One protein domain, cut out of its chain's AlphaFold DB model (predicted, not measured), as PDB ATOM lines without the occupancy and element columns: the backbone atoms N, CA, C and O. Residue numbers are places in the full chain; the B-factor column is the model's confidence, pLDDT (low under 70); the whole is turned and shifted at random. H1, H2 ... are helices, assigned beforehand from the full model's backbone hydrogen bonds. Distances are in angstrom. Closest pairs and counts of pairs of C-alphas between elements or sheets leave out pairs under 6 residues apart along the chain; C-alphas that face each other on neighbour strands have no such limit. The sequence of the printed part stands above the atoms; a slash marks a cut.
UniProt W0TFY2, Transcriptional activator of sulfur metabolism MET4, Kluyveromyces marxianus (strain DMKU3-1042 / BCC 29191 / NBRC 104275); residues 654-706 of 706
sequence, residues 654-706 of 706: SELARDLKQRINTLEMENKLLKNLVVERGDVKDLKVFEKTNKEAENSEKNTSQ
ATOM      1  N   SER A 654     -37.715 -29.037 -71.953       98.31
ATOM      2  CA  SER A 654     -36.889 -27.859 -71.653       98.31
ATOM      3  C   SER A 654     -37.643 -26.824 -70.814       98.31
ATOM      4  O   SER A 654     -37.040 -26.154 -69.975       98.31
ATOM      5  N   GLU A 655     -38.952 -26.695 -71.023       98.00
ATOM      6  CA  GLU A 655     -39.839 -25.851 -70.223       98.00
ATOM      7  C   GLU A 655     -40.026 -26.426 -68.813       98.00
ATOM      8  O   GLU A 655     -39.741 -25.734 -67.835       98.00
ATOM      9  N   LEU A 656     -40.336 -27.721 -68.699       98.56
ATOM     10  CA  LEU A 656     -40.438 -28.422 -67.414       98.56
ATOM     11  C   LEU A 656     -39.129 -28.356 -66.603       98.56
ATOM     12  O   LEU A 656     -39.153 -28.172 -65.386       98.56
ATOM     13  N   ALA A 657     -37.972 -28.455 -67.264       98.38
ATOM     14  CA  ALA A 657     -36.673 -28.304 -66.608       98.38
ATOM     15  C   ALA A 657     -36.420 -26.871 -66.095       98.38
ATOM     16  O   ALA A 657     -35.754 -26.695 -65.070       98.38
ATOM     17  N   ARG A 658     -36.946 -25.841 -66.778       98.06
ATOM     18  CA  ARG A 658     -36.891 -24.448 -66.300       98.06
ATOM     19  C   ARG A 658     -37.811 -24.236 -65.102       98.06
ATOM     20  O   ARG A 658     -37.346 -23.667 -64.117       98.06
ATOM     21  N   ASP A 659     -39.051 -24.717 -65.163       98.44
ATOM     22  CA  ASP A 659     -40.014 -24.622 -64.058       98.44
ATOM     23  C   ASP A 659     -39.492 -25.327 -62.796       98.44
ATOM     24  O   ASP A 659     -39.367 -24.712 -61.735       98.44
ATOM     25  N   LEU A 660     -39.019 -26.573 -62.922       98.62
ATOM     26  CA  LEU A 660     -38.432 -27.311 -61.800       98.62
ATOM     27  C   LEU A 660     -37.234 -26.567 -61.179       98.62
ATOM     28  O   LEU A 660     -37.103 -26.516 -59.954       98.62
ATOM     29  N   LYS A 661     -36.378 -25.942 -62.002       97.88
ATOM     30  CA  LYS A 661     -35.249 -25.126 -61.526       97.88
ATOM     31  C   LYS A 661     -35.720 -23.864 -60.790       97.88
ATOM     32  O   LYS A 661     -35.137 -23.514 -59.765       97.88
ATOM     33  N   GLN A 662     -36.774 -23.200 -61.268       98.25
ATOM     34  CA  GLN A 662     -37.388 -22.072 -60.560       98.25
ATOM     35  C   GLN A 662     -37.987 -22.523 -59.222       98.25
ATOM     36  O   GLN A 662     -37.731 -21.891 -58.195       98.25
ATOM     37  N   ARG A 663     -38.705 -23.653 -59.197       98.19
ATOM     38  CA  ARG A 663     -39.302 -24.204 -57.974       98.19
ATOM     39  C   ARG A 663     -38.251 -24.577 -56.927       98.19
ATOM     40  O   ARG A 663     -38.454 -24.271 -55.753       98.19
ATOM     41  N   ILE A 664     -37.127 -25.169 -57.338       98.19
ATOM     42  CA  ILE A 664     -35.983 -25.450 -56.452       98.19
ATOM     43  C   ILE A 664     -35.429 -24.146 -55.863       98.19
ATOM     44  O   ILE A 664     -35.345 -24.038 -54.643       98.19
ATOM     45  N   ASN A 665     -35.146 -23.132 -56.688       98.12
ATOM     46  CA  ASN A 665     -34.641 -21.839 -56.205       98.12
ATOM     47  C   ASN A 665     -35.593 -21.181 -55.185       98.12
ATOM     48  O   ASN A 665     -35.144 -20.652 -54.167       98.12
ATOM     49  N   THR A 666     -36.908 -21.231 -55.424       97.88
ATOM     50  CA  THR A 666     -37.920 -20.719 -54.484       97.88
ATOM     51  C   THR A 666     -37.887 -21.476 -53.157       97.88
ATOM     52  O   THR A 666     -37.795 -20.850 -52.100       97.88
ATOM     53  N   LEU A 667     -37.856 -22.812 -53.192       98.12
ATOM     54  CA  LEU A 667     -37.755 -23.646 -51.989       98.12
ATOM     55  C   LEU A 667     -36.427 -23.446 -51.238       98.12
ATOM     56  O   LEU A 667     -36.397 -23.532 -50.010       98.12
ATOM     57  N   GLU A 668     -35.322 -23.157 -51.927       96.94
ATOM     58  CA  GLU A 668     -34.048 -22.802 -51.288       96.94
ATOM     59  C   GLU A 668     -34.124 -21.451 -50.562       96.94
ATOM     60  O   GLU A 668     -33.636 -21.332 -49.432       96.94
ATOM     61  N   MET A 669     -34.776 -20.448 -51.161       98.31
ATOM     62  CA  MET A 669     -35.015 -19.148 -50.521       98.31
ATOM     63  C   MET A 669     -35.943 -19.270 -49.304       98.31
ATOM     64  O   MET A 669     -35.622 -18.726 -48.245       98.31
ATOM     65  N   GLU A 670     -37.037 -20.029 -49.414       97.00
ATOM     66  CA  GLU A 670     -37.952 -20.320 -48.299       97.00
ATOM     67  C   GLU A 670     -37.230 -21.056 -47.160       97.00
ATOM     68  O   GLU A 670     -37.280 -20.621 -46.009       97.00
ATOM     69  N   ASN A 671     -36.467 -22.112 -47.465       97.00
ATOM     70  CA  ASN A 671     -35.674 -22.833 -46.466       97.00
ATOM     71  C   ASN A 671     -34.612 -21.945 -45.799       97.00
ATOM     72  O   ASN A 671     -34.338 -22.096 -44.607       97.00
ATOM     73  N   LYS A 672     -34.009 -21.005 -46.537       96.94
ATOM     74  CA  LYS A 672     -33.065 -20.023 -45.983       96.94
ATOM     75  C   LYS A 672     -33.768 -19.031 -45.051       96.94
ATOM     76  O   LYS A 672     -33.237 -18.739 -43.980       96.94
ATOM     77  N   LEU A 673     -34.967 -18.566 -45.409       97.62
ATOM     78  CA  LEU A 673     -35.796 -17.708 -44.558       97.62
ATOM     79  C   LEU A 673     -36.219 -18.436 -43.271       97.62
ATOM     80  O   LEU A 673     -36.052 -17.895 -42.181       97.62
ATOM     81  N   LEU A 674     -36.695 -19.682 -43.379       96.31
ATOM     82  CA  LEU A 674     -37.079 -20.507 -42.230       96.31
ATOM     83  C   LEU A 674     -35.888 -20.778 -41.302       96.31
ATOM     84  O   LEU A 674     -36.020 -20.624 -40.088       96.31
ATOM     85  N   LYS A 675     -34.706 -21.095 -41.851       93.25
ATOM     86  CA  LYS A 675     -33.467 -21.215 -41.061       93.25
ATOM     87  C   LYS A 675     -33.157 -19.924 -40.302       93.25
ATOM     88  O   LYS A 675     -32.877 -19.996 -39.109       93.25
ATOM     89  N   ASN A 676     -33.260 -18.760 -40.946       94.56
ATOM     90  CA  ASN A 676     -33.049 -17.476 -40.274       94.56
ATOM     91  C   ASN A 676     -34.075 -17.239 -39.152       94.56
ATOM     92  O   ASN A 676     -33.676 -16.905 -38.043       94.56
ATOM     93  N   LEU A 677     -35.367 -17.495 -39.387       94.19
ATOM     94  CA  LEU A 677     -36.422 -17.334 -38.375       94.19
ATOM     95  C   LEU A 677     -36.245 -18.272 -37.167       94.19
ATOM     96  O   LEU A 677     -36.469 -17.859 -36.028       94.19
ATOM     97  N   VAL A 678     -35.813 -19.518 -37.389       91.12
ATOM     98  CA  VAL A 678     -35.472 -20.466 -36.310       91.12
ATOM     99  C   VAL A 678     -34.233 -19.996 -35.536       91.12
ATOM    100  O   VAL A 678     -34.196 -20.097 -34.308       91.12
ATOM    101  N   VAL A 679     -33.236 -19.433 -36.226       88.50
ATOM    102  CA  VAL A 679     -32.045 -18.840 -35.596       88.50
ATOM    103  C   VAL A 679     -32.402 -17.588 -34.776       88.50
ATOM    104  O   VAL A 679     -31.893 -17.417 -33.670       88.50
ATOM    105  N   GLU A 680     -33.301 -16.734 -35.263       91.69
ATOM    106  CA  GLU A 680     -33.732 -15.516 -34.564       91.69
ATOM    107  C   GLU A 680     -34.627 -15.804 -33.350       91.69
ATOM    108  O   GLU A 680     -34.503 -15.123 -32.332       91.69
ATOM    109  N   ARG A 681     -35.484 -16.837 -33.406       90.75
ATOM    110  CA  ARG A 681     -36.364 -17.214 -32.280       90.75
ATOM    111  C   ARG A 681     -35.643 -17.807 -31.065       90.75
ATOM    112  O   ARG A 681     -36.240 -17.869 -29.996       90.75
ATOM    113  N   GLY A 682     -34.368 -18.184 -31.182       74.19
ATOM    114  CA  GLY A 682     -33.529 -18.515 -30.023       74.19
ATOM    115  C   GLY A 682     -33.495 -19.989 -29.596       74.19
ATOM    116  O   GLY A 682     -32.644 -20.341 -28.775       74.19
ATOM    117  N   ASP A 683     -34.288 -20.870 -30.216       67.88
ATOM    118  CA  ASP A 683     -34.246 -22.337 -30.012       67.88
ATOM    119  C   ASP A 683     -32.949 -22.989 -30.564       67.88
ATOM    120  O   ASP A 683     -32.698 -24.189 -30.459       67.88
ATOM    121  N   VAL A 684     -32.051 -22.168 -31.118       61.09
ATOM    122  CA  VAL A 684     -30.797 -22.528 -31.805       61.09
ATOM    123  C   VAL A 684     -29.765 -23.268 -30.955       61.09
ATOM    124  O   VAL A 684     -28.766 -23.748 -31.501       61.09
ATOM    125  N   LYS A 685     -29.942 -23.316 -29.630       68.62
ATOM    126  CA  LYS A 685     -29.001 -24.010 -28.737       68.62
ATOM    127  C   LYS A 685     -28.917 -25.493 -29.086       68.62
ATOM    128  O   LYS A 685     -27.808 -26.018 -29.136       68.62
ATOM    129  N   ASP A 686     -30.043 -26.095 -29.456       71.12
ATOM    130  CA  ASP A 686     -30.099 -27.505 -29.837       71.12
ATOM    131  C   ASP A 686     -29.766 -27.702 -31.327       71.12
ATOM    132  O   ASP A 686     -29.055 -28.645 -31.673       71.12
ATOM    133  N   LEU A 687     -30.134 -26.761 -32.214       69.56
ATOM    134  CA  LEU A 687     -29.754 -26.829 -33.639       69.56
ATOM    135  C   LEU A 687     -28.233 -26.808 -33.860       69.56
ATOM    136  O   LEU A 687     -27.731 -27.552 -34.701       69.56
ATOM    137  N   LYS A 688     -27.476 -25.988 -33.113       73.94
ATOM    138  CA  LYS A 688     -26.003 -25.967 -33.226       73.94
ATOM    139  C   LYS A 688     -25.353 -27.258 -32.734       73.94
ATOM    140  O   LYS A 688     -24.291 -27.623 -33.238       73.94
ATOM    141  N   VAL A 689     -25.974 -27.944 -31.774       78.25
ATOM    142  CA  VAL A 689     -25.551 -29.291 -31.370       78.25
ATOM    143  C   VAL A 689     -25.849 -30.269 -32.505       78.25
ATOM    144  O   VAL A 689     -24.939 -30.978 -32.917       78.25
ATOM    145  N   PHE A 690     -27.056 -30.225 -33.079       77.50
ATOM    146  CA  PHE A 690     -27.478 -31.126 -34.157       77.50
ATOM    147  C   PHE A 690     -26.618 -30.998 -35.430       77.50
ATOM    148  O   PHE A 690     -26.193 -32.001 -36.003       77.50
ATOM    149  N   GLU A 691     -26.290 -29.774 -35.856       80.38
ATOM    150  CA  GLU A 691     -25.423 -29.545 -37.022       80.38
ATOM    151  C   GLU A 691     -23.979 -30.015 -36.765       80.38
ATOM    152  O   GLU A 691     -23.329 -30.565 -37.659       80.38
ATOM    153  N   LYS A 692     -23.480 -29.856 -35.529       86.31
ATOM    154  CA  LYS A 692     -22.163 -30.368 -35.127       86.31
ATOM    155  C   LYS A 692     -22.144 -31.896 -35.094       86.31
ATOM    156  O   LYS A 692     -21.213 -32.478 -35.642       86.31
ATOM    157  N   THR A 693     -23.170 -32.538 -34.534       84.44
ATOM    158  CA  THR A 693     -23.272 -34.006 -34.527       84.44
ATOM    159  C   THR A 693     -23.423 -34.575 -35.931       84.44
ATOM    160  O   THR A 693     -22.860 -35.628 -36.200       84.44
ATOM    161  N   ASN A 694     -24.099 -33.880 -36.853       86.44
ATOM    162  CA  ASN A 694     -24.220 -34.346 -38.237       86.44
ATOM    163  C   ASN A 694     -22.869 -34.283 -38.980       86.44
ATOM    164  O   ASN A 694     -22.493 -35.227 -39.668       86.44
ATOM    165  N   LYS A 695     -22.078 -33.221 -38.761       88.31
ATOM    166  CA  LYS A 695     -20.696 -33.112 -39.277       88.31
ATOM    167  C   LYS A 695     -19.729 -34.109 -38.629       88.31
ATOM    168  O   LYS A 695     -18.808 -34.586 -39.287       88.31
ATOM    169  N   GLU A 696     -19.919 -34.440 -37.352       88.38
ATOM    170  CA  GLU A 696     -19.155 -35.500 -36.679       88.38
ATOM    171  C   GLU A 696     -19.545 -36.896 -37.193       88.38
ATOM    172  O   GLU A 696     -18.653 -37.709 -37.427       88.38
ATOM    173  N   ALA A 697     -20.831 -37.148 -37.466       86.50
ATOM    174  CA  ALA A 697     -21.308 -38.388 -38.077       86.50
ATOM    175  C   ALA A 697     -20.735 -38.585 -39.493       86.50
ATOM    176  O   ALA A 697     -20.105 -39.610 -39.754       86.50
ATOM    177  N   GLU A 698     -20.840 -37.576 -40.364       86.94
ATOM    178  CA  GLU A 698     -20.333 -37.634 -41.746       86.94
ATOM    179  C   GLU A 698     -18.803 -37.837 -41.807       86.94
ATOM    180  O   GLU A 698     -18.282 -38.537 -42.677       86.94
ATOM    181  N   ASN A 699     -18.058 -37.270 -40.850       85.75
ATOM    182  CA  ASN A 699     -16.622 -37.530 -40.714       85.75
ATOM    183  C   ASN A 699     -16.321 -38.916 -40.110       85.75
ATOM    184  O   ASN A 699     -15.284 -39.502 -40.422       85.75
ATOM    185  N   SER A 700     -17.204 -39.463 -39.268       89.19
ATOM    186  CA  SER A 700     -17.034 -40.807 -38.699       89.19
ATOM    187  C   SER A 700     -17.238 -41.923 -39.730       89.19
ATOM    188  O   SER A 700     -16.472 -42.886 -39.726       89.19
ATOM    189  N   GLU A 701     -18.170 -41.771 -40.679       85.38
ATOM    190  CA  GLU A 701     -18.344 -42.725 -41.790       85.38
ATOM    191  C   GLU A 701     -17.127 -42.748 -42.725       85.38
ATOM    192  O   GLU A 701     -16.645 -43.823 -43.100       85.38
ATOM    193  N   LYS A 702     -16.562 -41.571 -43.035       84.19
ATOM    194  CA  LYS A 702     -15.344 -41.444 -43.855       84.19
ATOM    195  C   LYS A 702     -14.134 -42.121 -43.202       84.19
ATOM    196  O   LYS A 702     -13.376 -42.791 -43.896       84.19
ATOM    197  N   ASN A 703     -14.002 -42.025 -41.877       79.56
ATOM    198  CA  ASN A 703     -12.936 -42.691 -41.116       79.56
ATOM    199  C   ASN A 703     -13.180 -44.192 -40.861       79.56
ATOM    200  O   ASN A 703     -12.245 -44.886 -40.481       79.56
ATOM    201  N   THR A 704     -14.406 -44.695 -41.037       81.50
ATOM    202  CA  THR A 704     -14.737 -46.130 -40.865       81.50
ATOM    203  C   THR A 704     -14.614 -46.914 -42.181       81.50
ATOM    204  O   THR A 704     -14.679 -48.140 -42.187       81.50
ATOM    205  N   SER A 705     -14.423 -46.209 -43.302       68.19
ATOM    206  CA  SER A 705     -14.285 -46.781 -44.651       68.19
ATOM    207  C   SER A 705     -12.830 -46.838 -45.158       68.19
ATOM    208  O   SER A 705     -12.616 -47.142 -46.333       68.19
ATOM    209  N   GLN A 706     -11.852 -46.534 -44.294       56.16
ATOM    210  CA  GLN A 706     -10.405 -46.702 -44.514       56.16
ATOM    211  C   GLN A 706      -9.857 -47.819 -43.619       56.16
ATOM    212  O   GLN A 706      -8.981 -48.563 -44.115       56.16
TER     213      GLN A 706
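What this domain is: This is residues 654 to 706 of the 706 residues of the protein "Transcriptional activator of sulfur metabolism MET4" of Kluyveromyces marxianus (strain DMKU3-1042 / BCC 29191 / NBRC 104275) (UniProt W0TFY2). Two long helices make an open, flat V: H1, the longer arm, and H2 meet near the tight link between them, and their far ends spread apart with nothing between them. The printed part has 53 residues, with H1 and then H2 along the chain and no named strand, and its class is all helix. It is extended, with a radius of gyration of the C-alphas of 16.7 A and spans of 43 by 38 by 7 A.

Where its parts are: Find C-alpha 654 at (-36.889, -27.859, -71.653); from there H1, residues 654 to 681, runs 40.8 A. H2, residues 684 to 704, runs 30.0 A and ends at C-alpha 704, at (-14.737, -46.130, -40.865).

How they stand to each other: Look at Val 678 and Val 684, whose C-alphas, 6.8 A apart, are the closest of H1 and H2. The two helices are close but not clearly touching, with 1 pair of C-alphas within 8 A. They run opposite ways at a steep tilt of 58 degrees. Every O i to N i+4 pair is within hydrogen-bond range in H1, and 15 of 17 are in H2.

The domain as a whole: The C-alphas of Glu 655 and Gln 706, the two farthest apart, are 44.3 A from each other. The printed part has no cut. Residues 654 to 674 and 689 to 706 stand free. The pLDDT is under 70 at residues 683 to 685, 687, and 705 to 706.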